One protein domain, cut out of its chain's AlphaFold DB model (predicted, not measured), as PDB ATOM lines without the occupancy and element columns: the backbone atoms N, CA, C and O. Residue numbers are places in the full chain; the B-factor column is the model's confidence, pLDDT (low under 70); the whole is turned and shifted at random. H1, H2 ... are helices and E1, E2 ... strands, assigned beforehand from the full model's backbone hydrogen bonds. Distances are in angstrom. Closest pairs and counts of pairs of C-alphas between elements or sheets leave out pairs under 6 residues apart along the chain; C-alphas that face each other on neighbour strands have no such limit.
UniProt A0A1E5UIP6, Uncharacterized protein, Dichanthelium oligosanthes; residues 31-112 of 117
ATOM      1  N   ALA A  31     168.349 211.435 142.184       93.06
ATOM      2  CA  ALA A  31     168.039 210.019 142.325       93.06
ATOM      3  C   ALA A  31     166.560 209.864 142.710       93.06
ATOM      4  O   ALA A  31     166.066 210.569 143.596       93.06
ATOM      5  N   GLN A  32     165.843 209.005 141.983       93.50
ATOM      6  CA  GLN A  32     164.417 208.769 142.175       93.50
ATOM      7  C   GLN A  32     164.115 207.279 142.140       93.50
ATOM      8  O   GLN A  32     164.497 206.590 141.195       93.50
ATOM      9  N   ARG A  33     163.297 206.827 143.087       91.25
ATOM     10  CA  ARG A  33     162.692 205.496 143.077       91.25
ATOM     11  C   ARG A  33     161.178 205.635 143.010       91.25
ATOM     12  O   ARG A  33     160.595 206.478 143.687       91.25
ATOM     13  N   ASN A  34     160.532 204.856 142.147       90.94
ATOM     14  CA  ASN A  34     159.082 204.902 141.959       90.94
ATOM     15  C   ASN A  34     158.477 203.564 142.396       90.94
ATOM     16  O   ASN A  34     158.803 202.532 141.817       90.94
ATOM     17  N   LEU A  35     157.587 203.603 143.383       89.62
ATOM     18  CA  LEU A  35     156.759 202.483 143.819       89.62
ATOM     19  C   LEU A  35     155.379 202.645 143.189       89.62
ATOM     20  O   LEU A  35     154.766 203.708 143.316       89.62
ATOM     21  N   PHE A  36     154.901 201.618 142.497       86.62
ATOM     22  CA  PHE A  36     153.580 201.608 141.879       86.62
ATOM     23  C   PHE A  36     152.666 200.706 142.691       86.62
ATOM     24  O   PHE A  36     153.019 199.565 142.970       86.62
ATOM     25  N   LEU A  37     151.513 201.241 143.084       84.50
ATOM     26  CA  LEU A  37     150.533 200.529 143.889       84.50
ATOM     27  C   LEU A  37     149.252 200.396 143.081       84.50
ATOM     28  O   LEU A  37     148.682 201.400 142.647       84.50
ATOM     29  N   ASP A  38     148.786 199.166 142.921       78.31
ATOM     30  CA  ASP A  38     147.531 198.867 142.244       78.31
ATOM     31  C   ASP A  38     146.700 197.888 143.075       78.31
ATOM     32  O   ASP A  38     147.222 197.206 143.955       78.31
ATOM     33  N   ALA A  39     145.392 197.875 142.843       64.62
ATOM     34  CA  ALA A  39     144.514 196.850 143.389       64.62
ATOM     35  C   ALA A  39     144.332 195.766 142.323       64.62
ATOM     36  O   ALA A  39     144.088 196.086 141.161       64.62
ATOM     37  N   ALA A  40     144.400 194.494 142.723       63.31
ATOM     38  CA  ALA A  40     144.343 193.343 141.818       63.31
ATOM     39  C   ALA A  40     143.124 193.334 140.873       63.31
ATOM     40  O   ALA A  40     143.164 192.697 139.825       63.31
ATOM     41  N   ALA A  41     142.048 194.047 141.222       57.75
ATOM     42  CA  ALA A  41     140.791 193.976 140.498       57.75
ATOM     43  C   ALA A  41     140.714 194.849 139.230       57.75
ATOM     44  O   ALA A  41     140.055 194.423 138.287       57.75
ATOM     45  N   ARG A  42     141.293 196.067 139.161       56.59
ATOM     46  CA  ARG A  42     141.030 197.008 138.034       56.59
ATOM     47  C   ARG A  42     142.119 198.098 137.857       56.59
ATOM     48  O   ARG A  42     142.070 199.110 138.560       56.59
ATOM     49  N   PRO A  43     143.024 198.001 136.862       57.53
ATOM     50  CA  PRO A  43     144.127 198.947 136.668       57.53
ATOM     51  C   PRO A  43     143.702 200.153 135.810       57.53
ATOM     52  O   PRO A  43     144.004 200.235 134.620       57.53
ATOM     53  N   LEU A  44     142.949 201.106 136.371       53.91
ATOM     54  CA  LEU A  44     142.526 202.312 135.623       53.91
ATOM     55  C   LEU A  44     143.226 203.608 136.063       53.91
ATOM     56  O   LEU A  44     143.131 204.626 135.370       53.91
ATOM     57  N   ALA A  45     143.968 203.586 137.173       64.50
ATOM     58  CA  ALA A  45     144.810 204.699 137.596       64.50
ATOM     59  C   ALA A  45     146.040 204.193 138.357       64.50
ATOM     60  O   ALA A  45     145.909 203.525 139.377       64.50
ATOM     61  N   ALA A  46     147.234 204.551 137.884       76.38
ATOM     62  CA  ALA A  46     148.469 204.177 138.558       76.38
ATOM     63  C   ALA A  46     148.700 205.122 139.746       76.38
ATOM     64  O   ALA A  46     149.044 206.297 139.546       76.38
ATOM     65  N   LEU A  47     148.509 204.613 140.967       86.31
ATOM     66  CA  LEU A  47     148.975 205.284 142.176       86.31
ATOM     67  C   LEU A  47     150.479 205.059 142.295       86.31
ATOM     68  O   LEU A  47     150.970 203.938 142.156       86.31
ATOM     69  N   ARG A  48     151.224 206.134 142.529       90.06
ATOM     70  CA  ARG A  48     152.677 206.072 142.601       90.06
ATOM     71  C   ARG A  48     153.202 206.859 143.783       90.06
ATOM     72  O   ARG A  48     152.949 208.057 143.875       90.06
ATOM     73  N   VAL A  49     154.024 206.209 144.594       92.44
ATOM     74  CA  VAL A  49     154.888 206.866 145.575       92.44
ATOM     75  C   VAL A  49     156.261 207.045 144.938       92.44
ATOM     76  O   VAL A  49     156.860 206.094 144.438       92.44
ATOM     77  N   ARG A  50     156.756 208.280 144.897       93.81
ATOM     78  CA  ARG A  50     158.101 208.602 144.419       93.81
ATOM     79  C   ARG A  50     158.963 209.039 145.590       93.81
ATOM     80  O   ARG A  50     158.631 210.022 146.241       93.81
ATOM     81  N   LEU A  51     160.089 208.366 145.767       94.50
ATOM     82  CA  LEU A  51     161.126 208.695 146.736       94.50
ATOM     83  C   LEU A  51     162.268 209.438 146.038       94.50
ATOM     84  O   LEU A  51     162.601 209.120 144.894       94.50
ATOM     85  N   TYR A  52     162.842 210.425 146.720       94.62
ATOM     86  CA  TYR A  52     164.002 211.193 146.279       94.62
ATOM     87  C   TYR A  52     165.153 211.010 147.261       94.62
ATOM     88  O   TYR A  52     164.957 211.117 148.468       94.62
ATOM     89  N   GLY A  53     166.356 210.824 146.729       91.62
ATOM     90  CA  GLY A  53     167.569 210.650 147.523       91.62
ATOM     91  C   GLY A  53     168.392 209.459 147.038       91.62
ATOM     92  O   GLY A  53     167.865 208.611 146.320       91.62
ATOM     93  N   PRO A  54     169.694 209.426 147.359       85.50
ATOM     94  CA  PRO A  54     170.566 208.309 147.005       85.50
ATOM     95  C   PRO A  54     170.369 207.088 147.917       85.50
ATOM     96  O   PRO A  54     170.697 205.982 147.504       85.50
ATOM     97  N   ASP A  55     169.847 207.288 149.132       85.69
ATOM     98  CA  ASP A  55     169.571 206.221 150.092       85.69
ATOM     99  C   ASP A  55     168.081 205.855 150.081       85.69
ATOM    100  O   ASP A  55     167.212 206.650 150.446       85.69
ATOM    101  N   ASP A  56     167.801 204.615 149.689       74.81
ATOM    102  CA  ASP A  56     166.459 204.039 149.660       74.81
ATOM    103  C   ASP A  56     165.853 203.829 151.053       74.81
ATOM    104  O   ASP A  56     164.651 203.588 151.147       74.81
ATOM    105  N   ARG A  57     166.655 203.890 152.122       85.00
ATOM    106  CA  ARG A  57     166.209 203.757 153.517       85.00
ATOM    107  C   ARG A  57     166.008 205.101 154.214       85.00
ATOM    108  O   ARG A  57     165.394 205.132 155.277       85.00
ATOM    109  N   ALA A  58     166.483 206.191 153.616       88.38
ATOM    110  CA  ALA A  58     166.377 207.543 154.157       88.38
ATOM    111  C   ALA A  58     166.140 208.573 153.032       88.38
ATOM    112  O   ALA A  58     166.989 209.430 152.762       88.38
ATOM    113  N   PRO A  59     164.987 208.509 152.338       91.25
ATOM    114  CA  PRO A  59     164.672 209.450 151.283       91.25
ATOM    115  C   PRO A  59     164.474 210.849 151.870       91.25
ATOM    116  O   PRO A  59     163.759 211.038 152.850       91.25
ATOM    117  N   SER A  60     165.065 211.856 151.232       93.12
ATOM    118  CA  SER A  60     164.969 213.255 151.666       93.12
ATOM    119  C   SER A  60     163.626 213.897 151.326       93.12
ATOM    120  O   SER A  60     163.275 214.948 151.858       93.12
ATOM    121  N   ARG A  61     162.871 213.288 150.406       94.81
ATOM    122  CA  ARG A  61     161.541 213.738 149.996       94.81
ATOM    123  C   ARG A  61     160.743 212.572 149.425       94.81
ATOM    124  O   ARG A  61     161.285 211.757 148.679       94.81
ATOM    125  N   ALA A  62     159.437 212.571 149.673       94.94
ATOM    126  CA  ALA A  62     158.498 211.694 148.991       94.94
ATOM    127  C   ALA A  62     157.344 212.480 148.348       94.94
ATOM    128  O   ALA A  62     157.019 213.603 148.740       94.94
ATOM    129  N   VAL A  63     156.767 211.907 147.295       94.44
ATOM    130  CA  VAL A  63     155.630 212.473 146.561       94.44
ATOM    131  C   VAL A  63     154.642 211.363 146.238       94.44
ATOM    132  O   VAL A  63     155.027 210.350 145.650       94.44
ATOM    133  N   LEU A  64     153.372 211.580 146.565       92.12
ATOM    134  CA  LEU A  64     152.265 210.740 146.128       92.12
ATOM    135  C   LEU A  64     151.691 211.304 144.828       92.12
ATOM    136  O   LEU A  64     151.491 212.509 144.694       92.12
ATOM    137  N   ALA A  65     151.447 210.442 143.847       89.06
ATOM    138  CA  ALA A  65     150.909 210.843 142.557       89.06
ATOM    139  C   ALA A  65     149.827 209.880 142.079       89.06
ATOM    140  O   ALA A  65     150.021 208.664 142.096       89.06
ATOM    141  N   LEU A  66     148.740 210.437 141.547       84.94
ATOM    142  CA  LEU A  66     147.725 209.689 140.814       84.94
ATOM    143  C   LEU A  66     147.821 210.034 139.332       84.94
ATOM    144  O   LEU A  66     147.651 211.188 138.934       84.94
ATOM    145  N   LYS A  67     148.089 209.023 138.503       75.88
ATOM    146  CA  LYS A  67     148.035 209.151 137.043       75.88
ATOM    147  C   LYS A  67     146.728 208.554 136.533       75.88
ATOM    148  O   LYS A  67     146.488 207.367 136.730       75.88
ATOM    149  N   ARG A  68     145.900 209.363 135.867       71.62
ATOM    150  CA  ARG A  68     144.648 208.912 135.229       71.62
ATOM    151  C   ARG A  68     144.856 208.683 133.720       71.62
ATOM    152  O   ARG A  68     145.731 209.306 133.121       71.62
ATOM    153  N   ARG A  69     144.081 207.744 133.154       61.50
ATOM    154  CA  ARG A  69     144.119 207.231 131.762       61.50
ATOM    155  C   ARG A  69     144.170 208.344 130.691       61.50
ATOM    156  O   ARG A  69     143.599 209.403 130.911       61.50
ATOM    157  N   LEU A  70     144.554 208.061 129.443       53.03
ATOM    158  CA  LEU A  70     145.890 207.840 128.852       53.03
ATOM    159  C   LEU A  70     145.641 207.686 127.337       53.03
ATOM    160  O   LEU A  70     145.423 206.577 126.864       53.03
ATOM    161  N   SER A  71     145.641 208.769 126.569       50.78
ATOM    162  CA  SER A  71     145.926 208.676 125.136       50.78
ATOM    163  C   SER A  71     147.324 209.242 124.924       50.78
ATOM    164  O   SER A  71     147.647 210.344 125.367       50.78
ATOM    165  N   ILE A  72     148.196 208.461 124.280       52.31
ATOM    166  CA  ILE A  72     149.545 208.910 123.891       52.31
ATOM    167  C   ILE A  72     149.454 210.093 122.899       52.31
ATOM    168  O   ILE A  72     150.412 210.839 122.726       52.31
ATOM    169  N   HIS A  73     148.254 210.358 122.375       45.16
ATOM    170  CA  HIS A  73     147.853 211.631 121.791       45.16
ATOM    171  C   HIS A  73     147.035 212.447 122.814       45.16
ATOM    172  O   HIS A  73     145.898 212.092 123.103       45.16
ATOM    173  N   ALA A  74     147.590 213.542 123.342       48.81
ATOM    174  CA  ALA A  74     146.872 214.614 124.063       48.81
ATOM    175  C   ALA A  74     146.533 214.458 125.568       48.81
ATOM    176  O   ALA A  74     145.464 214.856 126.021       48.81
ATOM    177  N   GLY A  75     147.519 214.083 126.388       52.72
ATOM    178  CA  GLY A  75     147.631 214.684 127.728       52.72
ATOM    179  C   GLY A  75     147.213 213.796 128.899       52.72
ATOM    180  O   GLY A  75     146.050 213.481 129.124       52.72
ATOM    181  N   VAL A  76     148.206 213.444 129.714       54.00
ATOM    182  CA  VAL A  76     148.003 212.785 131.007       54.00
ATOM    183  C   VAL A  76     147.695 213.850 132.056       54.00
ATOM    184  O   VAL A  76     148.545 214.692 132.342       54.00
ATOM    185  N   SER A  77     146.519 213.779 132.682       58.69
ATOM    186  CA  SER A  77     146.256 214.522 133.918       58.69
ATOM    187  C   SER A  77     146.963 213.830 135.087       58.69
ATOM    188  O   SER A  77     146.772 212.633 135.341       58.69
ATOM    189  N   ARG A  78     147.829 214.583 135.770       69.88
ATOM    190  CA  ARG A  78     148.617 214.137 136.920       69.88
ATOM    191  C   ARG A  78     148.359 215.094 138.074       69.88
ATOM    192  O   ARG A  78     148.589 216.290 137.935       69.88
ATOM    193  N   VAL A  79     147.935 214.540 139.204       76.31
ATOM    194  CA  VAL A  79     147.886 215.251 140.485       76.31
ATOM    195  C   VAL A  79     148.989 214.681 141.365       76.31
ATOM    196  O   VAL A  79     149.201 213.464 141.383       76.31
ATOM    197  N   GLU A  80     149.724 215.565 142.032       86.75
ATOM    198  CA  GLU A  80     150.806 215.223 142.950       86.75
ATOM    199  C   GLU A  80     150.671 216.012 144.236       86.75
ATOM    200  O   GLU A  80     150.316 217.189 144.204       86.75
ATOM    201  N   GLU A  81     151.065 215.391 145.336       90.00
ATOM    202  CA  GLU A  81     151.174 216.049 146.629       90.00
ATOM    203  C   GLU A  81     152.391 215.511 147.400       90.00
ATOM    204  O   GLU A  81     152.835 214.378 147.159       90.00
ATOM    205  N   PRO A  82     152.986 216.319 148.295       94.06
ATOM    206  CA  PRO A  82     154.009 215.836 149.210       94.06
ATOM    207  C   PRO A  82     153.485 214.668 150.046       94.06
ATOM    208  O   PRO A  82     152.337 214.668 150.477       94.06
ATOM    209  N   LEU A  83     154.350 213.692 150.290       94.19
ATOM    210  CA  LEU A  83     154.101 212.617 151.241       94.19
ATOM    211  C   LEU A  83     155.234 212.623 152.263       94.19
ATOM    212  O   LEU A  83     156.383 212.891 151.900       94.19
ATOM    213  N   ASP A  84     154.918 212.320 153.518       93.75
ATOM    214  CA  ASP A  84     155.942 212.129 154.540       93.75
ATOM    215  C   ASP A  84     156.902 210.986 154.129       93.75
ATOM    216  O   ASP A  84     156.434 209.901 153.763       93.75
ATOM    217  N   PRO A  85     158.234 211.197 154.131       93.31
ATOM    218  CA  PRO A  85     159.185 210.175 153.702       93.31
ATOM    219  C   PRO A  85     159.157 208.889 154.539       93.31
ATOM    220  O   PRO A  85     159.295 207.805 153.971       93.31
ATOM    221  N   ALA A  86     158.943 208.978 155.857       91.88
ATOM    222  CA  ALA A  86     158.905 207.802 156.728       91.88
ATOM    223  C   ALA A  86     157.653 206.956 156.456       91.88
ATOM    224  O   ALA A  86     157.728 205.733 156.318       91.88
ATOM    225  N   LEU A  87     156.510 207.611 156.272       92.38
ATOM    226  CA  LEU A  87     155.284 206.971 155.819       92.38
ATOM    227  C   LEU A  87     155.452 206.349 154.427       92.38
ATOM    228  O   LEU A  87     155.041 205.211 154.210       92.38
ATOM    229  N   ALA A  88     156.080 207.054 153.486       91.50
ATOM    230  CA  ALA A  88     156.319 206.552 152.135       91.50
ATOM    231  C   ALA A  88     157.158 205.260 152.128       91.50
ATOM    232  O   ALA A  88     156.865 204.344 151.357       91.50
ATOM    233  N   LEU A  89     158.159 205.164 153.012       91.38
ATOM    234  CA  LEU A  89     158.937 203.943 153.234       91.38
ATOM    235  C   LEU A  89     158.098 202.825 153.843       91.38
ATOM    236  O   LEU A  89     158.127 201.696 153.358       91.38
ATOM    237  N   ALA A  90     157.324 203.140 154.878       90.81
ATOM    238  CA  ALA A  90     156.437 202.181 155.517       90.81
ATOM    239  C   ALA A  90     155.435 201.573 154.518       90.81
ATOM    240  O   ALA A  90     155.170 200.371 154.555       90.81
ATOM    241  N   CYS A  91     154.945 202.378 153.571       87.94
ATOM    242  CA  CYS A  91     154.036 201.941 152.513       87.94
ATOM    243  C   CYS A  91     154.674 200.974 151.505       87.94
ATOM    244  O   CYS A  91     153.951 200.274 150.798       87.94
ATOM    245  N   ALA A  92     156.007 200.926 151.413       83.75
ATOM    246  CA  ALA A  92     156.700 199.965 150.560       83.75
ATOM    247  C   ALA A  92     156.581 198.529 151.096       83.75
ATOM    248  O   ALA A  92     156.525 197.595 150.302       83.75
ATOM    249  N   GLY A  93     156.550 198.364 152.425       85.75
ATOM    250  CA  GLY A  93     156.340 197.069 153.082       85.75
ATOM    251  C   GLY A  93     154.867 196.754 153.338       85.75
ATOM    252  O   GLY A  93     154.476 195.592 153.314       85.75
ATOM    253  N   ASP A  94     154.047 197.784 153.552       89.62
ATOM    254  CA  ASP A  94     152.621 197.648 153.836       89.62
ATOM    255  C   ASP A  94     151.813 198.766 153.145       89.62
ATOM    256  O   ASP A  94     151.617 199.851 153.708       89.62
ATOM    257  N   PRO A  95     151.319 198.519 151.915       87.06
ATOM    258  CA  PRO A  95     150.509 199.471 151.156       87.06
ATOM    259  C   PRO A  95     149.256 199.983 151.874       87.06
ATOM    260  O   PRO A  95     148.767 201.065 151.532       87.06
ATOM    261  N   ALA A  96     148.718 199.238 152.848       86.81
ATOM    262  CA  ALA A  96     147.497 199.617 153.559       86.81
ATOM    263  C   ALA A  96     147.695 200.878 154.415       86.81
ATOM    264  O   ALA A  96     146.736 201.616 154.656       86.81
ATOM    265  N   ARG A  97     148.942 201.196 154.787       89.31
ATOM    266  CA  ARG A  97     149.302 202.414 155.534       89.31
ATOM    267  C   ARG A  97     148.978 203.708 154.796       89.31
ATOM    268  O   ARG A  97     148.782 204.733 155.438       89.31
ATOM    269  N   LEU A  98     148.826 203.681 153.469       88.06
ATOM    270  CA  LEU A  98     148.311 204.840 152.729       88.06
ATOM    271  C   LEU A  98     146.850 205.162 153.076       88.06
ATOM    272  O   LEU A  98     146.391 206.271 152.824       88.06
ATOM    273  N   GLY A  99     146.104 204.215 153.647       84.81
ATOM    274  CA  GLY A  99     144.693 204.384 153.971       84.81
ATOM    275  C   GLY A  99     144.410 205.364 155.115       84.81
ATOM    276  O   GLY A  99     143.304 205.904 155.179       84.81
ATOM    277  N   VAL A 100     145.373 205.607 156.004       84.62
ATOM    278  CA  VAL A 100     145.213 206.552 157.127       84.62
ATOM    279  C   VAL A 100     145.633 207.979 156.771       84.62
ATOM    280  O   VAL A 100     145.512 208.883 157.589       84.62
ATOM    281  N   VAL A 101     146.132 208.189 155.553       87.94
ATOM    282  CA  VAL A 101     146.602 209.494 155.090       87.94
ATOM    283  C   VAL A 101     145.409 210.352 154.718       87.94
ATOM    284  O   VAL A 101     144.621 209.973 153.845       87.94
ATOM    285  N   ASP A 102     145.311 211.534 155.324       89.06
ATOM    286  CA  ASP A 102     144.359 212.539 154.871       89.06
ATOM    287  C   ASP A 102     144.853 213.175 153.566       89.06
ATOM    288  O   ASP A 102     145.596 214.152 153.543       89.06
ATOM    289  N   SER A 103     144.495 212.531 152.460       87.00
ATOM    290  CA  SER A 103     144.991 212.839 151.128       87.00
ATOM    291  C   SER A 103     143.823 212.936 150.149       87.00
ATOM    292  O   SER A 103     143.082 211.958 149.978       87.00
ATOM    293  N   PRO A 104     143.664 214.065 149.432       85.88
ATOM    294  CA  PRO A 104     142.727 214.165 148.320       85.88
ATOM    295  C   PRO A 104     142.946 213.073 147.266       85.88
ATOM    296  O   PRO A 104     141.978 212.559 146.708       85.88
ATOM    297  N   ILE A 105     144.201 212.679 147.016       86.62
ATOM    298  CA  ILE A 105     144.545 211.596 146.089       86.62
ATOM    299  C   ILE A 105     144.032 210.236 146.591       86.62
ATOM    300  O   ILE A 105     143.455 209.477 145.805       86.62
ATOM    301  N   ILE A 106     144.221 209.918 147.876       85.88
ATOM    302  CA  ILE A 106     143.751 208.659 148.473       85.88
ATOM    303  C   ILE A 106     142.221 208.621 148.540       85.88
ATOM    304  O   ILE A 106     141.633 207.605 148.162       85.88
ATOM    305  N   ARG A 107     141.564 209.725 148.927       85.31
ATOM    306  CA  ARG A 107     140.093 209.842 148.900       85.31
ATOM    307  C   ARG A 107     139.542 209.640 147.487       85.31
ATOM    308  O   ARG A 107     138.750 208.732 147.264       85.31
ATOM    309  N   ALA A 108     140.092 210.343 146.495       77.69
ATOM    310  CA  ALA A 108     139.673 210.208 145.097       77.69
ATOM    311  C   ALA A 108     139.885 208.799 144.507       77.69
ATOM    312  O   ALA A 108     139.243 208.446 143.511       77.69
ATOM    313  N   ARG A 109     140.799 207.995 145.072       74.31
ATOM    314  CA  ARG A 109     140.944 206.571 144.736       74.31
ATOM    315  C   ARG A 109     139.826 205.729 145.360       74.31
ATOM    316  O   ARG A 109     139.321 204.841 144.681       74.31
ATOM    317  N   ARG A 110     139.457 205.995 146.619       72.94
ATOM    318  CA  ARG A 110     138.401 205.275 147.358       72.94
ATOM    319  C   ARG A 110     137.015 205.497 146.769       72.94
ATOM    320  O   ARG A 110     136.311 204.524 146.529       72.94
ATOM    321  N   ASP A 111     136.660 206.743 146.468       62.75
ATOM    322  CA  ASP A 111     135.296 207.115 146.056       62.75
ATOM    323  C   ASP A 111     134.867 206.465 144.728       62.75
ATOM    324  O   ASP A 111     133.686 206.364 144.412       62.75
ATOM    325  N   ARG A 112     135.823 205.949 143.944       56.69
ATOM    326  CA  ARG A 112     135.542 205.196 142.711       56.69
ATOM    327  C   ARG A 112     135.284 203.708 142.900       56.69
ATOM    328  O   ARG A 112     135.018 203.033 141.910       56.69
TER     329      ARG A 112
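What this domain is: This is residues 31 to 112 of the 117 residues of an uncharacterized protein of Dichanthelium oligosanthes (UniProt A0A1E5UIP6). A strongly twisted four-stranded sheet, E1 to E4, is covered on one face by two short helices, H1 and H3, with the small helix H2 between them along the chain; no named helix is on the other face. Its longest reach runs roughly along the strands, from the E2 to E3 link to the E3 to E4 link. The printed part has 82 residues, with four named strands followed by three named helices; the sheet's order is E1, E2, E3, E4, all antiparallel, and the class is mixed, helices and strands. It is compact, with a radius of gyration of the C-alphas of 12.9 A, and spans 36 by 27 by 22 A.

Where its parts are: Begin with the sheet's inner strands: E2, residues 45 to 52, is 22.0 A long, and E3, residues 61 to 68, is 23.0 A long. Find C-alpha 32 at (164.417, 208.769, 142.175); there E1, residues 32 to 37, begins. E4, residues 78 to 83, spans 15.4 A. H1, residues 85 to 93, spans 13.4 A from C-alpha 85 at (159.185, 210.175, 153.702). H2, residues 95 to 100, spans 10.7 A. H3, residues 104 to 112, spans 12.8 A and ends at C-alpha 112, at (135.542, 205.196, 142.711).

How they stand to each other: The sheet is a meander, each strand the antiparallel neighbour of the one before, and its three successive pairs are hairpins. Look for N 35 and O 49 at 2.8 A between E1 and E2, N 50 and O 63 at 2.8 A between E2 and E3, and N 64 and O 81 at 2.9 A between E3 and E4. H1 and H3 lie on the same face, making two layers, helices on one face of a sheet. H1 has a height over the sheet of 8.8 A and runs slantwise to the strands, at 51 degrees to E2 on the local plane; the closest C-alphas of H1 and E2 are Ala 88 and Val 49, 6.7 A apart. H3 has a height of 10.0 A and runs along the strands, at 24 degrees to E2 on the local plane; its closest C-alpha to E3 is Ile 105, 6.4 A from Leu 66. H2 is not on the sheet, but only just, with 4 pairs of C-alphas within 10 A. H1 and H2 touch at a steep tilt of 46 degrees, opposite ways, C-alphas 91 and 97 being closest at 5.6 A. H1 and H3 are apart. O i to N i+4 pairs within hydrogen-bond range number 3 of 5 in H1, 4 of 5 in H3 and 0 of 2 in H2, where 2 of 3 O i to N i+3 pairs are within range.

The domain as a whole: The two C-alphas farthest apart, of Ala 58 and His 73, are 37.5 A apart. The printed part has no cut, and no link is long. Mean pLDDT of the printed part is 80.5; look for values under 70 at residues 39 to 45, 69 to 78 and 111 to 112.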